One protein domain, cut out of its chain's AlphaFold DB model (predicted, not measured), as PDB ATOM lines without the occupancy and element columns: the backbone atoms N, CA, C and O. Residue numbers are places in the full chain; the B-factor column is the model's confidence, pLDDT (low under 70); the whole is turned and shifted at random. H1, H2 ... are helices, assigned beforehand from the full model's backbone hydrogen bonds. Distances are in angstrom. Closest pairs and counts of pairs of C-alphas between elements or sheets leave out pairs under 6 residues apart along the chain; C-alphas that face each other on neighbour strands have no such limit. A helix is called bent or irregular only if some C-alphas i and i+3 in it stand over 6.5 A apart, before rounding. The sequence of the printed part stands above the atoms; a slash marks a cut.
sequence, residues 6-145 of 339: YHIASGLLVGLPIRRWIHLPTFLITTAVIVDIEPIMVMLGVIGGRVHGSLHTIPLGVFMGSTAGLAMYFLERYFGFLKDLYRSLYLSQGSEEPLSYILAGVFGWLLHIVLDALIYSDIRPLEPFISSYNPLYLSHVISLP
ATOM      1  N   TYR A   6       6.325  29.141 105.879       88.12
ATOM      2  CA  TYR A   6       6.216  30.394 106.618       88.12
ATOM      3  C   TYR A   6       5.311  31.407 105.920       88.12
ATOM      4  O   TYR A   6       4.498  32.032 106.598       88.12
ATOM      5  N   HIS A   7       5.383  31.542 104.592       91.31
ATOM      6  CA  HIS A   7       4.511  32.458 103.847       91.31
ATOM      7  C   HIS A   7       3.053  31.995 103.844       91.31
ATOM      8  O   HIS A   7       2.137  32.806 103.983       91.31
ATOM      9  N   ILE A   8       2.810  30.683 103.742       92.12
ATOM     10  CA  ILE A   8       1.449  30.137 103.878       92.12
ATOM     11  C   ILE A   8       0.922  30.403 105.289       92.12
ATOM     12  O   ILE A   8      -0.210  30.856 105.453       92.12
ATOM     13  N   ALA A   9       1.727  30.145 106.319       92.69
ATOM     14  CA  ALA A   9       1.291  30.297 107.698       92.69
ATOM     15  C   ALA A   9       1.107  31.758 108.119       92.69
ATOM     16  O   ALA A   9       0.129  32.059 108.800       92.69
ATOM     17  N   SER A  10       1.967  32.678 107.678       94.81
ATOM     18  CA  SER A  10       1.746  34.119 107.856       94.81
ATOM     19  C   SER A  10       0.482  34.567 107.122       94.81
ATOM     20  O   SER A  10      -0.339  35.300 107.679       94.81
ATOM     21  N   GLY A  11       0.265  34.032 105.916       95.50
ATOM     22  CA  GLY A  11      -0.954  34.192 105.143       95.50
ATOM     23  C   GLY A  11      -2.201  33.736 105.910       95.50
ATOM     24  O   GLY A  11      -3.207  34.437 105.941       95.50
ATOM     25  N   LEU A  12      -2.149  32.588 106.584       96.06
ATOM     26  CA  LEU A  12      -3.255  32.092 107.407       96.06
ATOM     27  C   LEU A  12      -3.446  32.937 108.670       96.06
ATOM     28  O   LEU A  12      -4.580  33.279 109.007       96.06
ATOM     29  N   LEU A  13      -2.353  33.307 109.342       97.12
ATOM     30  CA  LEU A  13      -2.368  34.091 110.576       97.12
ATOM     31  C   LEU A  13      -3.004  35.470 110.368       97.12
ATOM     32  O   LEU A  13      -3.825  35.896 111.178       97.12
ATOM     33  N   VAL A  14      -2.650  36.150 109.275       97.44
ATOM     34  CA  VAL A  14      -3.176  37.480 108.936       97.44
ATOM     35  C   VAL A  14      -4.499  37.379 108.184       97.44
ATOM     36  O   VAL A  14      -5.434  38.115 108.491       97.44
ATOM     37  N   GLY A  15      -4.601  36.459 107.224       96.50
ATOM     38  CA  GLY A  15      -5.726  36.341 106.302       96.50
ATOM     39  C   GLY A  15      -7.011  35.836 106.954       96.50
ATOM     40  O   GLY A  15      -8.089  36.336 106.635       96.50
ATOM     41  N   LEU A  16      -6.938  34.884 107.894       96.06
ATOM     42  CA  LEU A  16      -8.138  34.335 108.544       96.06
ATOM     43  C   LEU A  16      -8.939  35.382 109.340       96.06
ATOM     44  O   LEU A  16     -10.162  35.413 109.174       96.06
ATOM     45  N   PRO A  17      -8.326  36.252 110.168       96.31
ATOM     46  CA  PRO A  17      -9.038  37.347 110.830       96.31
ATOM     47  C   PRO A  17      -9.747  38.301 109.862       96.31
ATOM     48  O   PRO A  17     -10.853  38.760 110.150       96.31
ATOM     49  N   ILE A  18      -9.137  38.571 108.704       95.44
ATOM     50  CA  ILE A  18      -9.635  39.547 107.726       95.44
ATOM     51  C   ILE A  18     -10.453  38.919 106.584       95.44
ATOM     52  O   ILE A  18     -10.940  39.637 105.712       95.44
ATOM     53  N   ARG A  19     -10.688  37.599 106.609       94.38
ATOM     54  CA  ARG A  19     -11.362  36.814 105.550       94.38
ATOM     55  C   ARG A  19     -12.782  37.263 105.185       94.38
ATOM     56  O   ARG A  19     -13.370  36.732 104.257       94.38
ATOM     57  N   ARG A  20     -13.377  38.178 105.957       92.25
ATOM     58  CA  ARG A  20     -14.679  38.793 105.643       92.25
ATOM     59  C   ARG A  20     -14.576  39.890 104.581       92.25
ATOM     60  O   ARG A  20     -15.589  40.236 103.989       92.25
ATOM     61  N   TRP A  21     -13.384  40.450 104.380       94.12
ATOM     62  CA  TRP A  21     -13.133  41.550 103.445       94.12
ATOM     63  C   TRP A  21     -12.339  41.110 102.216       94.12
ATOM     64  O   TRP A  21     -12.433  41.737 101.163       94.12
ATOM     65  N   ILE A  22     -11.583  40.020 102.331       96.31
ATOM     66  CA  ILE A  22     -10.696  39.517 101.281       96.31
ATOM     67  C   ILE A  22     -11.076  38.101 100.848       96.31
ATOM     68  O   ILE A  22     -11.558  37.304 101.653       96.31
ATOM     69  N   HIS A  23     -10.760  37.766  99.601       97.06
ATOM     70  CA  HIS A  23     -10.809  36.393  99.129       97.06
ATOM     71  C   HIS A  23      -9.584  35.620  99.650       97.06
ATOM     72  O   HIS A  23      -8.468  35.770  99.145       97.06
ATOM     73  N   LEU A  24      -9.780  34.806 100.692       96.62
ATOM     74  CA  LEU A  24      -8.685  34.150 101.418       96.62
ATOM     75  C   LEU A  24      -7.782  33.264 100.533       96.62
ATOM     76  O   LEU A  24      -6.566  33.383 100.673       96.62
ATOM     77  N   PRO A  25      -8.285  32.426  99.600       95.75
ATOM     78  CA  PRO A  25      -7.409  31.664  98.710       95.75
ATOM     79  C   PRO A  25      -6.486  32.542  97.866       95.75
ATOM     80  O   PRO A  25      -5.303  32.240  97.741       95.75
ATOM     81  N   THR A  26      -7.002  33.648  97.322       96.50
ATOM     82  CA  THR A  26      -6.188  34.599  96.550       96.50
ATOM     83  C   THR A  26      -5.096  35.191  97.418       96.50
ATOM     84  O   THR A  26      -3.949  35.205  96.992       96.50
ATOM     85  N   PHE A  27      -5.437  35.600  98.643       97.38
ATOM     86  CA  PHE A  27      -4.470  36.135  99.596       97.38
ATOM     87  C   PHE A  27      -3.345  35.134  99.849       97.38
ATOM     88  O   PHE A  27      -2.189  35.471  99.633       97.38
ATOM     89  N   LEU A  28      -3.676  33.881 100.187       95.62
ATOM     90  CA  LEU A  28      -2.689  32.825 100.431       95.62
ATOM     91  C   LEU A  28      -1.799  32.552  99.211       95.62
ATOM     92  O   LEU A  28      -0.586  32.451  99.360       95.62
ATOM     93  N   ILE A  29      -2.379  32.465  98.010       94.75
ATOM     94  CA  ILE A  29      -1.625  32.218  96.771       94.75
ATOM     95  C   ILE A  29      -0.693  33.392  96.459       94.75
ATOM     96  O   ILE A  29       0.457  33.179  96.076       94.75
ATOM     97  N   THR A  30      -1.152  34.631  96.637       95.25
ATOM     98  CA  THR A  30      -0.280  35.793  96.445       95.25
ATOM     99  C   THR A  30       0.802  35.881  97.511       95.25
ATOM    100  O   THR A  30       1.939  36.119  97.148       95.25
ATOM    101  N   THR A  31       0.508  35.617  98.787       94.38
ATOM    102  CA  THR A  31       1.517  35.665  99.856       94.38
ATOM    103  C   THR A  31       2.577  34.582  99.699       94.38
ATOM    104  O   THR A  31       3.737  34.825 100.002       94.38
ATOM    105  N   ALA A  32       2.192  33.378  99.274       90.12
ATOM    106  CA  ALA A  32       3.067  32.213  99.355       90.12
ATOM    107  C   ALA A  32       3.631  31.724  98.030       90.12
ATOM    108  O   ALA A  32       4.511  30.877  98.067       90.12
ATOM    109  N   VAL A  33       3.086  32.160  96.888       88.06
ATOM    110  CA  VAL A  33       3.432  31.576  95.586       88.06
ATOM    111  C   VAL A  33       3.874  32.628  94.582       88.06
ATOM    112  O   VAL A  33       5.006  32.623  94.114       88.06
ATOM    113  N   ILE A  34       2.986  33.538  94.202       91.62
ATOM    114  CA  ILE A  34       3.197  34.307  92.967       91.62
ATOM    115  C   ILE A  34       4.438  35.219  93.037       91.62
ATOM    116  O   ILE A  34       5.116  35.390  92.025       91.62
ATOM    117  N   VAL A  35       4.760  35.770  94.211       91.00
ATOM    118  CA  VAL A  35       5.892  36.702  94.375       91.00
ATOM    119  C   VAL A  35       7.246  36.008  94.197       91.00
ATOM    120  O   VAL A  35       8.162  36.578  93.603       91.00
ATOM    121  N   ASP A  36       7.333  34.739  94.594       91.88
ATOM    122  CA  ASP A  36       8.555  33.933  94.546       91.88
ATOM    123  C   ASP A  36       8.976  33.508  93.131       91.88
ATOM    124  O   ASP A  36      10.078  32.991  92.935       91.88
ATOM    125  N   ILE A  37       8.136  33.742  92.116       91.06
ATOM    126  CA  ILE A  37       8.458  33.394  90.726       91.06
ATOM    127  C   ILE A  37       9.718  34.141  90.253       91.06
ATOM    128  O   ILE A  37      10.544  33.546  89.564       91.06
ATOM    129  N   GLU A  38       9.912  35.412  90.630       91.88
ATOM    130  CA  GLU A  38      11.118  36.176  90.255       91.88
ATOM    131  C   GLU A  38      12.402  35.577  90.863       91.88
ATOM    132  O   GLU A  38      13.272  35.191  90.075       91.88
ATOM    133  N   PRO A  39      12.521  35.406  92.198       90.38
ATOM    134  CA  PRO A  39      13.668  34.745  92.815       90.38
ATOM    135  C   PRO A  39      13.990  33.383  92.201       90.38
ATOM    136  O   PRO A  39      15.153  33.099  91.922       90.38
ATOM    137  N   ILE A  40      12.975  32.560  91.912       89.25
ATOM    138  CA  ILE A  40      13.174  31.258  91.258       89.25
ATOM    139  C   ILE A  40      13.773  31.426  89.868       89.25
ATOM    140  O   ILE A  40      14.738  30.743  89.533       89.25
ATOM    141  N   MET A  41      13.216  32.313  89.041       90.06
ATOM    142  CA  MET A  41      13.725  32.531  87.688       90.06
ATOM    143  C   MET A  41      15.167  33.053  87.704       90.06
ATOM    144  O   MET A  41      15.954  32.657  86.844       90.06
ATOM    145  N   VAL A  42      15.532  33.889  88.683       91.50
ATOM    146  CA  VAL A  42      16.919  34.349  88.873       91.50
ATOM    147  C   VAL A  42      17.824  33.189  89.292       91.50
ATOM    148  O   VAL A  42      18.870  32.974  88.685       91.50
ATOM    149  N   MET A  43      17.411  32.396  90.286       87.62
ATOM    150  CA  MET A  43      18.181  31.245  90.778       87.62
ATOM    151  C   MET A  43      18.379  30.159  89.711       87.62
ATOM    152  O   MET A  43      19.426  29.518  89.675       87.62
ATOM    153  N   LEU A  44      17.399  29.968  88.824       90.56
ATOM    154  CA  LEU A  44      17.488  29.049  87.684       90.56
ATOM    155  C   LEU A  44      18.281  29.628  86.499       90.56
ATOM    156  O   LEU A  44      18.438  28.949  85.485       90.56
ATOM    157  N   GLY A  45      18.755  30.875  86.591       91.50
ATOM    158  CA  GLY A  45      19.483  31.553  85.518       91.50
ATOM    159  C   GLY A  45      18.623  31.903  84.299       91.50
ATOM    160  O   GLY A  45      19.167  32.186  83.234       91.50
ATOM    161  N   VAL A  46      17.291  31.880  84.432       93.81
ATOM    162  CA  VAL A  46      16.344  32.249  83.364       93.81
ATOM    163  C   VAL A  46      16.366  33.759  83.130       93.81
ATOM    164  O   VAL A  46      16.283  34.212  81.989       93.81
ATOM    165  N   ILE A  47      16.498  34.536  84.206       92.44
ATOM    166  CA  ILE A  47      16.663  35.993  84.170       92.44
ATOM    167  C   ILE A  47      17.877  36.400  85.014       92.44
ATOM    168  O   ILE A  47      18.224  35.727  85.980       92.44
ATOM    169  N   GLY A  48      18.541  37.499  84.650       91.12
ATOM    170  CA  GLY A  48      19.634  38.077  85.439       91.12
ATOM    171  C   GLY A  48      19.147  39.186  86.374       91.12
ATOM    172  O   GLY A  48      18.094  39.774  86.145       91.12
ATOM    173  N   GLY A  49      19.940  39.519  87.395       90.12
ATOM    174  CA  GLY A  49      19.664  40.635  88.304       90.12
ATOM    175  C   GLY A  49      19.809  40.260  89.776       90.12
ATOM    176  O   GLY A  49      20.464  39.275  90.115       90.12
ATOM    177  N   ARG A  50      19.211  41.074  90.655       91.75
ATOM    178  CA  ARG A  50      19.058  40.726  92.076       91.75
ATOM    179  C   ARG A  50      18.078  39.570  92.207       91.75
ATOM    180  O   ARG A  50      17.109  39.525  91.457       91.75
ATOM    181  N   VAL A  51      18.306  38.705  93.194       90.12
ATOM    182  CA  VAL A  51      17.391  37.602  93.515       90.12
ATOM    183  C   VAL A  51      16.001  38.158  93.817       90.12
ATOM    184  O   VAL A  51      15.030  37.715  93.213       90.12
ATOM    185  N   HIS A  52      15.919  39.197  94.649       92.56
ATOM    186  CA  HIS A  52      14.676  39.921  94.892       92.56
ATOM    187  C   HIS A  52      14.698  41.256  94.141       92.56
ATOM    188  O   HIS A  52      15.198  42.281  94.615       92.56
ATOM    189  N   GLY A  53      14.227  41.206  92.900       90.81
ATOM    190  CA  GLY A  53      14.233  42.313  91.959       90.81
ATOM    191  C   GLY A  53      13.016  43.228  92.095       90.81
ATOM    192  O   GLY A  53      12.680  43.722  93.171       90.81
ATOM    193  N   SER A  54      12.387  43.533  90.965       91.50
ATOM    194  CA  SER A  54      11.318  44.526  90.883       91.50
ATOM    195  C   SER A  54      10.001  44.033  91.487       91.50
ATOM    196  O   SER A  54       9.233  44.864  91.985       91.50
ATOM    197  N   LEU A  55       9.732  42.716  91.495       93.94
ATOM    198  CA  LEU A  55       8.501  42.169  92.096       93.94
ATOM    199  C   LEU A  55       8.452  42.361  93.617       93.94
ATOM    200  O   LEU A  55       7.373  42.297  94.205       93.94
ATOM    201  N   HIS A  56       9.596  42.670  94.231       95.69
ATOM    202  CA  HIS A  56       9.748  42.934  95.659       95.69
ATOM    203  C   HIS A  56       9.704  44.431  96.021       95.69
ATOM    204  O   HIS A  56      10.118  44.835  97.109       95.69
ATOM    205  N   THR A  57       9.183  45.271  95.122       96.50
ATOM    206  CA  THR A  57       8.917  46.697  95.382       96.50
ATOM    207  C   THR A  57       7.446  46.909  95.742       96.50
ATOM    208  O   THR A  57       6.566  46.276  95.166       96.50
ATOM    209  N   ILE A  58       7.140  47.812  96.676       96.69
ATOM    210  CA  ILE A  58       5.758  48.110  97.086       96.69
ATOM    211  C   ILE A  58       4.921  48.635  95.909       96.69
ATOM    212  O   ILE A  58       3.822  48.114  95.713       96.69
ATOM    213  N   PRO A  59       5.382  49.608  95.089       96.19
ATOM    214  CA  PRO A  59       4.577  50.108  93.975       96.19
ATOM    215  C   PRO A  59       4.234  49.016  92.959       96.19
ATOM    216  O   PRO A  59       3.071  48.887  92.568       96.19
ATOM    217  N   LEU A  60       5.219  48.194  92.565       95.94
ATOM    218  CA  LEU A  60       4.960  47.096  91.636       95.94
ATOM    219  C   LEU A  60       4.159  45.978  92.304       95.94
ATOM    220  O   LEU A  60       3.297  45.404  91.655       95.94
ATOM    221  N   GLY A  61       4.364  45.714  93.593       96.19
ATOM    222  CA  GLY A  61       3.587  44.745  94.362       96.19
ATOM    223  C   GLY A  61       2.105  45.108  94.457       96.19
ATOM    224  O   GLY A  61       1.257  44.235  94.315       96.19
ATOM    225  N   VAL A  62       1.755  46.393  94.597       97.81
ATOM    226  CA  VAL A  62       0.350  46.844  94.530       97.81
ATOM    227  C   VAL A  62      -0.234  46.595  93.140       97.81
ATOM    228  O   VAL A  62      -1.346  46.072  93.020       97.81
ATOM    229  N   PHE A  63       0.505  46.940  92.083       97.62
ATOM    230  CA  PHE A  63       0.059  46.711  90.710       97.62
ATOM    231  C   PHE A  63      -0.109  45.213  90.418       97.62
ATOM    232  O   PHE A  63      -1.197  44.764  90.058       97.62
ATOM    233  N   MET A  64       0.937  44.422  90.650       97.81
ATOM    234  CA  MET A  64       0.959  42.989  90.383       97.81
ATOM    235  C   MET A  64      -0.020  42.229  91.279       97.81
ATOM    236  O   MET A  64      -0.770  41.395  90.777       97.81
ATOM    237  N   GLY A  65      -0.124  42.583  92.560       97.94
ATOM    238  CA  GLY A  65      -1.136  42.055  93.474       97.94
ATOM    239  C   GLY A  65      -2.559  42.320  92.989       97.94
ATOM    240  O   GLY A  65      -3.384  41.407  92.984       97.94
ATOM    241  N   SER A  66      -2.836  43.523  92.475       98.44
ATOM    242  CA  SER A  66      -4.137  43.841  91.872       98.44
ATOM    243  C   SER A  66      -4.412  42.983  90.634       98.44
ATOM    244  O   SER A  66      -5.506  42.432  90.497       98.44
ATOM    245  N   THR A  67      -3.419  42.824  89.750       98.06
ATOM    246  CA  THR A  67      -3.562  41.993  88.541       98.06
ATOM    247  C   THR A  67      -3.751  40.513  88.870       98.06
ATOM    248  O   THR A  67      -4.631  39.877  88.292       98.06
ATOM    249  N   ALA A  68      -3.000  39.972  89.832       97.56
ATOM    250  CA  ALA A  68      -3.120  38.594  90.290       97.56
ATOM    251  C   ALA A  68      -4.483  38.346  90.945       97.56
ATOM    252  O   ALA A  68      -5.135  37.346  90.655       97.56
ATOM    253  N   GLY A  69      -4.955  39.286  91.771       97.44
ATOM    254  CA  GLY A  69      -6.293  39.237  92.348       97.44
ATOM    255  C   GLY A  69      -7.379  39.196  91.277       97.44
ATOM    256  O   GLY A  69      -8.228  38.305  91.279       97.44
ATOM    257  N   LEU A  70      -7.309  40.100  90.301       97.44
ATOM    258  CA  LEU A  70      -8.258  40.125  89.193       97.44
ATOM    259  C   LEU A  70      -8.198  38.841  88.347       97.44
ATOM    260  O   LEU A  70      -9.241  38.290  87.996       97.44
ATOM    261  N   ALA A  71      -7.003  38.319  88.063       96.94
ATOM    262  CA  ALA A  71      -6.834  37.050  87.360       96.94
ATOM    263  C   ALA A  71      -7.479  35.887  88.131       96.94
ATOM    264  O   ALA A  71      -8.217  35.100  87.542       96.94
ATOM    265  N   MET A  72      -7.277  35.817  89.450       95.81
ATOM    266  CA  MET A  72      -7.908  34.811  90.308       95.81
ATOM    267  C   MET A  72      -9.435  34.916  90.303       95.81
ATOM    268  O   MET A  72     -10.104  33.887  90.224       95.81
ATOM    269  N   TYR A  73      -9.987  36.134  90.308       95.75
ATOM    270  CA  TYR A  73     -11.429  36.343  90.157       95.75
ATOM    271  C   TYR A  73     -11.943  35.733  88.846       95.75
ATOM    272  O   TYR A  73     -12.920  34.985  88.855       95.75
ATOM    273  N   PHE A  74     -11.269  35.990  87.719       95.12
ATOM    274  CA  PHE A  74     -11.667  35.421  86.430       95.12
ATOM    275  C   PHE A  74     -11.535  33.889  86.398       95.12
ATOM    276  O   PHE A  74     -12.451  33.201  85.940       95.12
ATOM    277  N   LEU A  75     -10.426  33.352  86.912       94.00
ATOM    278  CA  LEU A  75     -10.173  31.911  86.977       94.00
ATOM    279  C   LEU A  75     -11.244  31.182  87.792       94.00
ATOM    280  O   LEU A  75     -11.786  30.167  87.353       94.00
ATOM    281  N   GLU A  76     -11.605  31.708  88.956       91.25
ATOM    282  CA  GLU A  76     -12.612  31.074  89.798       91.25
ATOM    283  C   GLU A  76     -14.030  31.266  89.248       91.25
ATOM    284  O   GLU A  76     -14.801  30.306  89.171       91.25
ATOM    285  N   ARG A  77     -14.379  32.484  88.811       89.50
ATOM    286  CA  ARG A  77     -15.742  32.818  88.372       89.50
ATOM    287  C   ARG A  77     -16.139  32.122  87.074       89.50
ATOM    288  O   ARG A  77     -17.277  31.668  86.973       89.50
ATOM    289  N   TYR A  78     -15.237  32.064  86.094       90.44
ATOM    290  CA  TYR A  78     -15.555  31.575  84.747       90.44
ATOM    291  C   TYR A  78     -15.056  30.157  84.485       90.44
ATOM    292  O   TYR A  78     -15.703  29.424  83.742       90.44
ATOM    293  N   PHE A  79     -13.947  29.748  85.108       89.50
ATOM    294  CA  PHE A  79     -13.364  28.419  84.898       89.50
ATOM    295  C   PHE A  79     -13.568  27.476  86.089       89.50
ATOM    296  O   PHE A  79     -13.193  26.308  86.011       89.50
ATOM    297  N   GLY A  80     -14.159  27.955  87.192       85.88
ATOM    298  CA  GLY A  80     -14.348  27.153  88.402       85.88
ATOM    299  C   GLY A  80     -13.029  26.688  89.022       85.88
ATOM    300  O   GLY A  80     -13.013  25.673  89.722       85.88
ATOM    301  N   PHE A  81     -11.925  27.389  88.740       84.50
ATOM    302  CA  PHE A  81     -10.580  26.981  89.133       84.50
ATOM    303  C   PHE A  81     -10.499  26.740  90.645       84.50
ATOM    304  O   PHE A  81     -10.755  27.644  91.433       84.50
ATOM    305  N   LEU A  82     -10.171  25.504  91.041       86.75
ATOM    306  CA  LEU A  82     -10.005  25.060  92.436       86.75
ATOM    307  C   LEU A  82     -11.204  25.318  93.375       86.75
ATOM    308  O   LEU A  82     -11.068  25.181  94.590       86.75
ATOM    309  N   LYS A  83     -12.397  25.601  92.844       87.81
ATOM    310  CA  LYS A  83     -13.578  25.939  93.651       87.81
ATOM    311  C   LYS A  83     -13.943  24.855  94.673       87.81
ATOM    312  O   LYS A  83     -14.185  25.150  95.843       87.81
ATOM    313  N   ASP A  84     -13.932  23.590  94.250       86.75
ATOM    314  CA  ASP A  84     -14.219  22.450  95.132       86.75
ATOM    315  C   ASP A  84     -13.164  22.296  96.235       86.75
ATOM    316  O   ASP A  84     -13.492  21.963  97.375       86.75
ATOM    317  N   LEU A  85     -11.900  22.587  95.910       88.88
ATOM    318  CA  LEU A  85     -10.804  22.581  96.873       88.88
ATOM    319  C   LEU A  85     -11.008  23.677  97.924       88.88
ATOM    320  O   LEU A  85     -10.973  23.387  99.119       88.88
ATOM    321  N   TYR A  86     -11.265  24.914  97.498       91.75
ATOM    322  CA  TYR A  86     -11.455  26.042  98.413       91.75
ATOM    323  C   TYR A  86     -12.640  25.827  99.343       91.75
ATOM    324  O   TYR A  86     -12.530  26.073 100.545       91.75
ATOM    325  N   ARG A  87     -13.746  25.295  98.813       89.44
ATOM    326  CA  ARG A  87     -14.921  24.961  99.614       89.44
ATOM    327  C   ARG A  87     -14.636  23.824 100.593       89.44
ATOM    328  O   ARG A  87     -14.985  23.939 101.764       89.44
ATOM    329  N   SER A  88     -13.966  22.757 100.152       87.88
ATOM    330  CA  SER A  88     -13.594  21.638 101.032       87.88
ATOM    331  C   SER A  88     -12.644  22.054 102.158       87.88
ATOM    332  O   SER A  88     -12.620  21.400 103.201       87.88
ATOM    333  N   LEU A  89     -11.846  23.095 101.934       91.94
ATOM    334  CA  LEU A  89     -10.923  23.679 102.902       91.94
ATOM    335  C   LEU A  89     -11.553  24.815 103.731       91.94
ATOM    336  O   LEU A  89     -10.894  25.381 104.596       91.94
ATOM    337  N   TYR A  90     -12.827  25.146 103.500       92.44
ATOM    338  CA  TYR A  90     -13.524  26.282 104.117       92.44
ATOM    339  C   TYR A  90     -12.827  27.635 103.904       92.44
ATOM    340  O   TYR A  90     -12.955  28.540 104.725       92.44
ATOM    341  N   LEU A  91     -12.085  27.788 102.806       91.94
ATOM    342  CA  LEU A  91     -11.330  29.009 102.523       91.94
ATOM    343  C   LEU A  91     -12.178  30.077 101.825       91.94
ATOM    344  O   LEU A  91     -11.975  31.259 102.072       91.94
ATOM    345  N   SER A  92     -13.123  29.672 100.976       89.50
ATOM    346  CA  SER A  92     -13.979  30.576 100.197       89.50
ATOM    347  C   SER A  92     -15.386  30.001 100.049       89.50
ATOM    348  O   SER A  92     -15.573  28.779 100.088       89.50
ATOM    349  N   GLN A  93     -16.376  30.888  99.920       73.06
ATOM    350  CA  GLN A  93     -17.775  30.527  99.670       73.06
ATOM    351  C   GLN A  93     -18.187  30.766  98.203       73.06
ATOM    352  O   GLN A  93     -19.282  30.363  97.805       73.06
ATOM    353  N   GLY A  94     -17.320  31.366  97.379       72.94
ATOM    354  CA  GLY A  94     -17.519  31.565  95.938       72.94
ATOM    355  C   GLY A  94     -18.558  32.635  95.576       72.94
ATOM    356  O   GLY A  94     -19.153  32.575  94.496       72.94
ATOM    357  N   SER A  95     -18.814  33.574  96.490       75.06
ATOM    358  CA  SER A  95     -19.759  34.698  96.334       75.06
ATOM    359  C   SER A  95     -19.099  36.066  96.535       75.06
ATOM    360  O   SER A  95     -19.779  37.083  96.627       75.06
ATOM    361  N   GLU A  96     -17.775  36.087  96.624       87.62
ATOM    362  CA  GLU A  96     -16.972  37.262  96.897       87.62
ATOM    363  C   GLU A  96     -16.934  38.206  95.681       87.62
ATOM    364  O   GLU A  96     -16.820  37.786  94.526       87.62
ATOM    365  N   GLU A  97     -17.019  39.509  95.950       93.31
ATOM    366  CA  GLU A  97     -16.965  40.561  94.930       93.31
ATOM    367  C   GLU A  97     -15.542  40.731  94.357       93.31
ATOM    368  O   GLU A  97     -14.567  40.487  95.076       93.31
ATOM    369  N   PRO A  98     -15.373  41.244  93.120       95.31
ATOM    370  CA  PRO A  98     -14.055  41.441  92.501       95.31
ATOM    371  C   PRO A  98     -13.075  42.241  93.368       95.31
ATOM    372  O   PRO A  98     -11.883  41.933  93.426       95.31
ATOM    373  N   LEU A  99     -13.579  43.245  94.094       96.88
ATOM    374  CA  LEU A  99     -12.770  44.052  95.007       96.88
ATOM    375  C   LEU A  99     -12.124  43.198  96.108       96.88
ATOM    376  O   LEU A  99     -10.984  43.450  96.482       96.88
ATOM    377  N   SER A 100     -12.813  42.162  96.590       97.00
ATOM    378  CA  SER A 100     -12.295  41.254  97.615       97.00
ATOM    379  C   SER A 100     -11.073  40.471  97.125       97.00
ATOM    380  O   SER A 100     -10.127  40.263  97.884       97.00
ATOM    381  N   TYR A 101     -11.051  40.102  95.843       97.62
ATOM    382  CA  TYR A 101      -9.904  39.455  95.204       97.62
ATOM    383  C   TYR A 101      -8.743  40.426  94.983       97.62
ATOM    384  O   TYR A 101      -7.595  40.071  95.233       97.62
ATOM    385  N   ILE A 102      -9.025  41.656  94.545       98.19
ATOM    386  CA  ILE A 102      -7.996  42.691  94.356       98.19
ATOM    387  C   ILE A 102      -7.335  43.028  95.697       98.19
ATOM    388  O   ILE A 102      -6.112  43.003  95.797       98.19
ATOM    389  N   LEU A 103      -8.129  43.273  96.747       98.12
ATOM    390  CA  LEU A 103      -7.613  43.527  98.094       98.12
ATOM    391  C   LEU A 103      -6.820  42.332  98.628       98.12
ATOM    392  O   LEU A 103      -5.756  42.524  99.211       98.12
ATOM    393  N   ALA A 104      -7.302  41.106  98.401       97.75
ATOM    394  CA  ALA A 104      -6.570  39.893  98.747       97.75
ATOM    395  C   ALA A 104      -5.197  39.844  98.068       97.75
ATOM    396  O   ALA A 104      -4.197  39.603  98.738       97.75
ATOM    397  N   GLY A 105      -5.150  40.110  96.762       98.19
ATOM    398  CA  GLY A 105      -3.912  40.056  96.000       98.19
ATOM    399  C   GLY A 105      -2.922  41.148  96.400       98.19
ATOM    400  O   GLY A 105      -1.742  40.863  96.577       98.19
ATOM    401  N   VAL A 106      -3.396  42.378  96.620       98.44
ATOM    402  CA  VAL A 106      -2.557  43.487  97.101       98.44
ATOM    403  C   VAL A 106      -2.016  43.195  98.497       98.44
ATOM    404  O   VAL A 106      -0.807  43.246  98.705       98.44
ATOM    405  N   PHE A 107      -2.877  42.870  99.465       98.38
ATOM    406  CA  PHE A 107      -2.414  42.655 100.835       98.38
ATOM    407  C   PHE A 107      -1.543  41.406 100.974       98.38
ATOM    408  O   PHE A 107      -0.603  41.432 101.764       98.38
ATOM    409  N   GLY A 108      -1.816  40.343 100.214       97.75
ATOM    410  CA  GLY A 108      -0.986  39.142 100.243       97.75
ATOM    411  C   GLY A 108       0.411  39.397  99.678       97.75
ATOM    412  O   GLY A 108       1.409  39.051 100.308       97.75
ATOM    413  N   TRP A 109       0.496  40.110  98.552       97.81
ATOM    414  CA  TRP A 109       1.775  40.515  97.962       97.81
ATOM    415  C   TRP A 109       2.579  41.424  98.896       97.81
ATOM    416  O   TRP A 109       3.772  41.215  99.107       97.81
ATOM    417  N   LEU A 110       1.928  42.420  99.504       97.75
ATOM    418  CA  LEU A 110       2.587  43.318 100.452       97.75
ATOM    419  C   LEU A 110       3.055  42.582 101.709       97.75
ATOM    420  O   LEU A 110       4.148  42.863 102.192       97.75
ATOM    421  N   LEU A 111       2.268  41.630 102.221       97.31
ATOM    422  CA  LEU A 111       2.679  40.796 103.346       97.31
ATOM    423  C   LEU A 111       3.944  39.999 103.003       97.31
ATOM    424  O   LEU A 111       4.864  39.977 103.814       97.31
ATOM    425  N   HIS A 112       4.018  39.410 101.807       96.06
ATOM    426  CA  HIS A 112       5.218  38.713 101.339       96.06
ATOM    427  C   HIS A 112       6.439  39.641 101.302       96.06
ATOM    428  O   HIS A 112       7.449  39.346 101.933       96.06
ATOM    429  N   ILE A 113       6.324  40.802 100.638       96.19
ATOM    430  CA  ILE A 113       7.419  41.783 100.554       96.19
ATOM    431  C   ILE A 113       7.892  42.186 101.947       96.19
ATOM    432  O   ILE A 113       9.093  42.263 102.179       96.19
ATOM    433  N   VAL A 114       6.965  42.460 102.871       95.69
ATOM    434  CA  VAL A 114       7.318  42.846 104.239       95.69
ATOM    435  C   VAL A 114       8.092  41.729 104.922       95.69
ATOM    436  O   VAL A 114       9.148  42.015 105.468       95.69
ATOM    437  N   LEU A 115       7.607  40.486 104.880       93.62
ATOM    438  CA  LEU A 115       8.273  39.347 105.518       93.62
ATOM    439  C   LEU A 115       9.710  39.197 105.017       93.62
ATOM    440  O   LEU A 115      10.654  39.217 105.813       93.62
ATOM    441  N   ASP A 116       9.881  39.166 103.704       93.31
ATOM    442  CA  ASP A 116      11.183  38.959 103.091       93.31
ATOM    443  C   ASP A 116      12.108  40.160 103.323       93.31
ATOM    444  O   ASP A 116      13.286  39.992 103.655       93.31
ATOM    445  N   ALA A 117      11.580  41.387 103.273       94.50
ATOM    446  CA  ALA A 117      12.353  42.592 103.544       94.50
ATOM    447  C   ALA A 117      12.889  42.657 104.985       94.50
ATOM    448  O   ALA A 117      13.865  43.368 105.213       94.50
ATOM    449  N   LEU A 118      12.321  41.926 105.952       92.75
ATOM    450  CA  LEU A 118      12.892  41.848 107.305       92.75
ATOM    451  C   LEU A 118      14.198  41.040 107.342       92.75
ATOM    452  O   LEU A 118      15.031  41.279 108.219       92.75
ATOM    453  N   ILE A 119      14.382  40.095 106.412       90.94
ATOM    454  CA  ILE A 119      15.488  39.127 106.429       90.94
ATOM    455  C   ILE A 119      16.545  39.433 105.374       90.94
ATOM    456  O   ILE A 119      17.723  39.219 105.648       90.94
ATOM    457  N   TYR A 120      16.154  39.911 104.191       91.62
ATOM    458  CA  TYR A 120      17.064  40.027 103.053       91.62
ATOM    459  C   TYR A 120      17.534  41.458 102.808       91.62
ATOM    460  O   TYR A 120      16.756  42.413 102.752       91.62
ATOM    461  N   SER A 121      18.846  41.613 102.644       92.75
ATOM    462  CA  SER A 121      19.485  42.916 102.464       92.75
ATOM    463  C   SER A 121      19.432  43.423 101.029       92.75
ATOM    464  O   SER A 121      19.746  44.591 100.819       92.75
ATOM    465  N   ASP A 122      19.059  42.601 100.043       93.31
ATOM    466  CA  ASP A 122      18.986  42.965  98.621       93.31
ATOM    467  C   ASP A 122      17.621  43.537  98.211       93.31
ATOM    468  O   ASP A 122      17.561  44.321  97.263       93.31
ATOM    469  N   ILE A 123      16.558  43.243  98.968       95.06
ATOM    470  CA  ILE A 123      15.206  43.771  98.732       95.06
ATOM    471  C   ILE A 123      15.191  45.299  98.836       95.06
ATOM    472  O   ILE A 123      15.809  45.897  99.718       95.06
ATOM    473  N   ARG A 124      14.484  45.969  97.923       95.88
ATOM    474  CA  ARG A 124      14.318  47.431  97.925       95.88
ATOM    475  C   ARG A 124      12.835  47.785  97.848       95.88
ATOM    476  O   ARG A 124      12.336  48.129  96.781       95.88
ATOM    477  N   PRO A 125      12.106  47.748  98.978       96.00
ATOM    478  CA  PRO A 125      10.650  47.851  98.956       96.00
ATOM    479  C   PRO A 125      10.162  49.230  98.487       96.00
ATOM    480  O   PRO A 125       9.041  49.355  98.008       96.00
ATOM    481  N   LEU A 126      10.995  50.268  98.596       95.94
ATOM    482  CA  LEU A 126      10.650  51.651  98.255       95.94
ATOM    483  C   LEU A 126      11.236  52.116  96.914       95.94
ATOM    484  O   LEU A 126      11.229  53.313  96.630       95.94
ATOM    485  N   GLU A 127      11.742  51.209  96.077       94.38
ATOM    486  CA  GLU A 127      12.119  51.562  94.706       94.38
ATOM    487  C   GLU A 127      10.906  52.058  93.893       94.38
ATOM    488  O   GLU A 127       9.800  51.538  94.065       94.38
ATOM    489  N   PRO A 128      11.083  53.065  93.011       92.25
ATOM    490  CA  PRO A 128      12.339  53.734  92.633       92.25
ATOM    491  C   PRO A 128      12.738  54.922  93.535       92.25
ATOM    492  O   PRO A 128      13.713  55.606  93.244       92.25
ATOM    493  N   PHE A 129      11.995  55.207  94.607       92.88
ATOM    494  CA  PHE A 129      12.235  56.381  95.456       92.88
ATOM    495  C   PHE A 129      13.462  56.216  96.363       92.88
ATOM    496  O   PHE A 129      14.198  57.175  96.584       92.88
ATOM    497  N   ILE A 130      13.692  55.005  96.882       92.31
ATOM    498  CA  ILE A 130      14.871  54.649  97.683       92.31
ATOM    499  C   ILE A 130      15.447  53.330  97.154       92.31
ATOM    500  O   ILE A 130      14.888  52.264  97.394       92.31
ATOM    501  N   SER A 131      16.579  53.410  96.446       90.12
ATOM    502  CA  SER A 131      17.232  52.251  95.802       90.12
ATOM    503  C   SER A 131      18.517  51.788  96.496       90.12
ATOM    504  O   SER A 131      19.035  50.709  96.212       90.12
ATOM    505  N   SER A 132      19.071  52.586  97.410       91.88
ATOM    506  CA  SER A 132      20.398  52.335  97.985       91.88
ATOM    507  C   SER A 132      20.410  51.227  99.042       91.88
ATOM    508  O   SER A 132      21.353  50.437  99.076       91.88
ATOM    509  N   TYR A 133      19.366  51.110  99.867       92.00
ATOM    510  CA  TYR A 133      19.300  50.136 100.966       92.00
ATOM    511  C   TYR A 133      17.869  49.657 101.250       92.00
ATOM    512  O   TYR A 133      16.894  50.260 100.801       92.00
ATOM    513  N   ASN A 134      17.753  48.565 102.010       95.31
ATOM    514  CA  ASN A 134      16.487  48.070 102.537       95.31
ATOM    515  C   ASN A 134      16.197  48.711 103.912       95.31
ATOM    516  O   ASN A 134      16.898  48.388 104.872       95.31
ATOM    517  N   PRO A 135      15.183  49.582 104.053       92.75
ATOM    518  CA  PRO A 135      14.864  50.211 105.336       92.75
ATOM    519  C   PRO A 135      14.222  49.257 106.354       92.75
ATOM    520  O   PRO A 135      14.173  49.593 107.532       92.75
ATOM    521  N   LEU A 136      13.714  48.098 105.919       93.69
ATOM    522  CA  LEU A 136      13.039  47.121 106.781       93.69
ATOM    523  C   LEU A 136      13.962  45.984 107.231       93.69
ATOM    524  O   LEU A 136      13.554  45.173 108.054       93.69
ATOM    525  N   TYR A 137      15.190  45.920 106.720       93.81
ATOM    526  CA  TYR A 137      16.132  44.848 107.026       93.81
ATOM    527  C   TYR A 137      16.438  44.815 108.522       93.81
ATOM    528  O   TYR A 137      17.079  45.728 109.021       93.81
ATOM    529  N   LEU A 138      16.004  43.786 109.251       90.19
ATOM    530  CA  LEU A 138      16.187  43.697 110.705       90.19
ATOM    531  C   LEU A 138      17.396  42.865 111.116       90.19
ATOM    532  O   LEU A 138      17.875  43.029 112.235       90.19
ATOM    533  N   SER A 139      17.935  42.014 110.244       83.12
ATOM    534  CA  SER A 139      19.039  41.112 110.602       83.12
ATOM    535  C   SER A 139      20.389  41.811 110.824       83.12
ATOM    536  O   SER A 139      21.336  41.173 111.276       83.12
ATOM    537  N   HIS A 140      20.485  43.129 110.593       84.75
ATOM    538  CA  HIS A 140      21.616  43.937 111.076       84.75
ATOM    539  C   HIS A 140      21.528  44.296 112.572       84.75
ATOM    540  O   HIS A 140      22.542  44.650 113.166       84.75
ATOM    541  N   VAL A 141      20.334  44.221 113.177       88.62
ATOM    542  CA  VAL A 141      20.074  44.555 114.594       88.62
ATOM    543  C   VAL A 141      19.692  43.317 115.401       88.62
ATOM    544  O   VAL A 141      20.085  43.179 116.556       88.62
ATOM    545  N   ILE A 142      18.909  42.420 114.802       90.00
ATOM    546  CA  ILE A 142      18.362  41.224 115.440       90.00
ATOM    547  C   ILE A 142      19.118  40.002 114.925       90.00
ATOM    548  O   ILE A 142      19.314  39.838 113.724       90.00
ATOM    549  N   SER A 143      19.519  39.114 115.833       87.06
ATOM    550  CA  SER A 143      20.210  37.883 115.456       87.06
ATOM    551  C   SER A 143      19.305  36.953 114.635       87.06
ATOM    552  O   SER A 143      18.102  36.837 114.886       87.06
ATOM    553  N   LEU A 144      19.892  36.239 113.670       81.62
ATOM    554  CA  LEU A 144      19.172  35.270 112.834       81.62
ATOM    555  C   LEU A 144      18.396  34.208 113.641       81.62
ATOM    556  O   LEU A 144      17.256  33.929 113.269       81.62
ATOM    557  N   PRO A 145      18.905  33.668 114.772       83.06
ATOM    558  CA  PRO A 145      18.129  32.748 115.604       83.06
ATOM    559  C   PRO A 145      16.846  33.363 116.174       83.06
ATOM    560  O   PRO A 145      15.820  32.690 116.245       83.06
TER     561      PRO A 145
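This is residues 6 to 145 of the 339 residues of an uncharacterized protein of Thermogladius calderae (UniProt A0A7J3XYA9). Two long helices, H4 and H6, cross at a slant through the body, and the shorter H2 packs on both, so that the three make the core. H1 folds back over H2 as a helical hairpin, H3 carries on from H2 toward one end of the body, small H5 sits at the other end, and the loops 44 to 57 and 120 to 145 gather at H3's end. The printed part has 140 residues with six named helices, in the order H1 to H6, and no named strand; its class is all helix. It is compact, with a radius of gyration of the C-alphas of 15.7 A and spans of 44 by 32 by 28 A.

H6, residues 98 to 119, touches H4, residues 58 to 79, closest at the C-alphas of Gly 65 and Val 106, 4.2 A apart, at a steep tilt of 43 degrees, opposite ways. H6 also touches H2, residues 24 to 32, at a shallow tilt of 28 degrees, the same way; the closest C-alphas, of Thr 31 and Gly 108, are 4.3 A apart. H2 touches residues 65 to 72 of H4 at a steep tilt of 46 degrees, closest at the C-alphas of Thr 26 and Gly 69, 6.3 A apart. H1, residues 6 to 18, and H2 form a helical hairpin at a shallow tilt of 30 degrees, closest at the C-alphas of His 7 and Ala 32, 4.7 A apart. H1 and H6 only just touch, with 3 pairs of C-alphas within 8 A. H3, residues 34 to 43, meets H2 only through their link and is near H4. H5, residues 83 to 88, is close to but not clearly touching H2, and apart from H1, H3 and H6. Every O i to N i+4 pair is within hydrogen-bond range in H2, H4 and H5; in H1 it is 7 of 9, in H3 4 of 6 and in H6 17 of 18.

H6 measures 32.7 A from C-alpha 98 at (-14.055, 41.441, 92.501) to C-alpha 119 at (15.488, 39.127, 106.429). H4 measures 30.0 A, H1 18.3 A from C-alpha 6 at (6.216, 30.394, 106.618), H3 15.4 A, H2 12.1 A and H5 8.5 A. H3 is only just irregular: C-alphas 35 and 38 are 6.7 A apart.

The C-alphas of Tyr 78 and Val 141, 48.3 A apart, are the two farthest apart. The printed part has no cut. The link from H3 to H4, of 14 residues, is long. Mean pLDDT of the printed part is 92.8, and no printed residue is under 70.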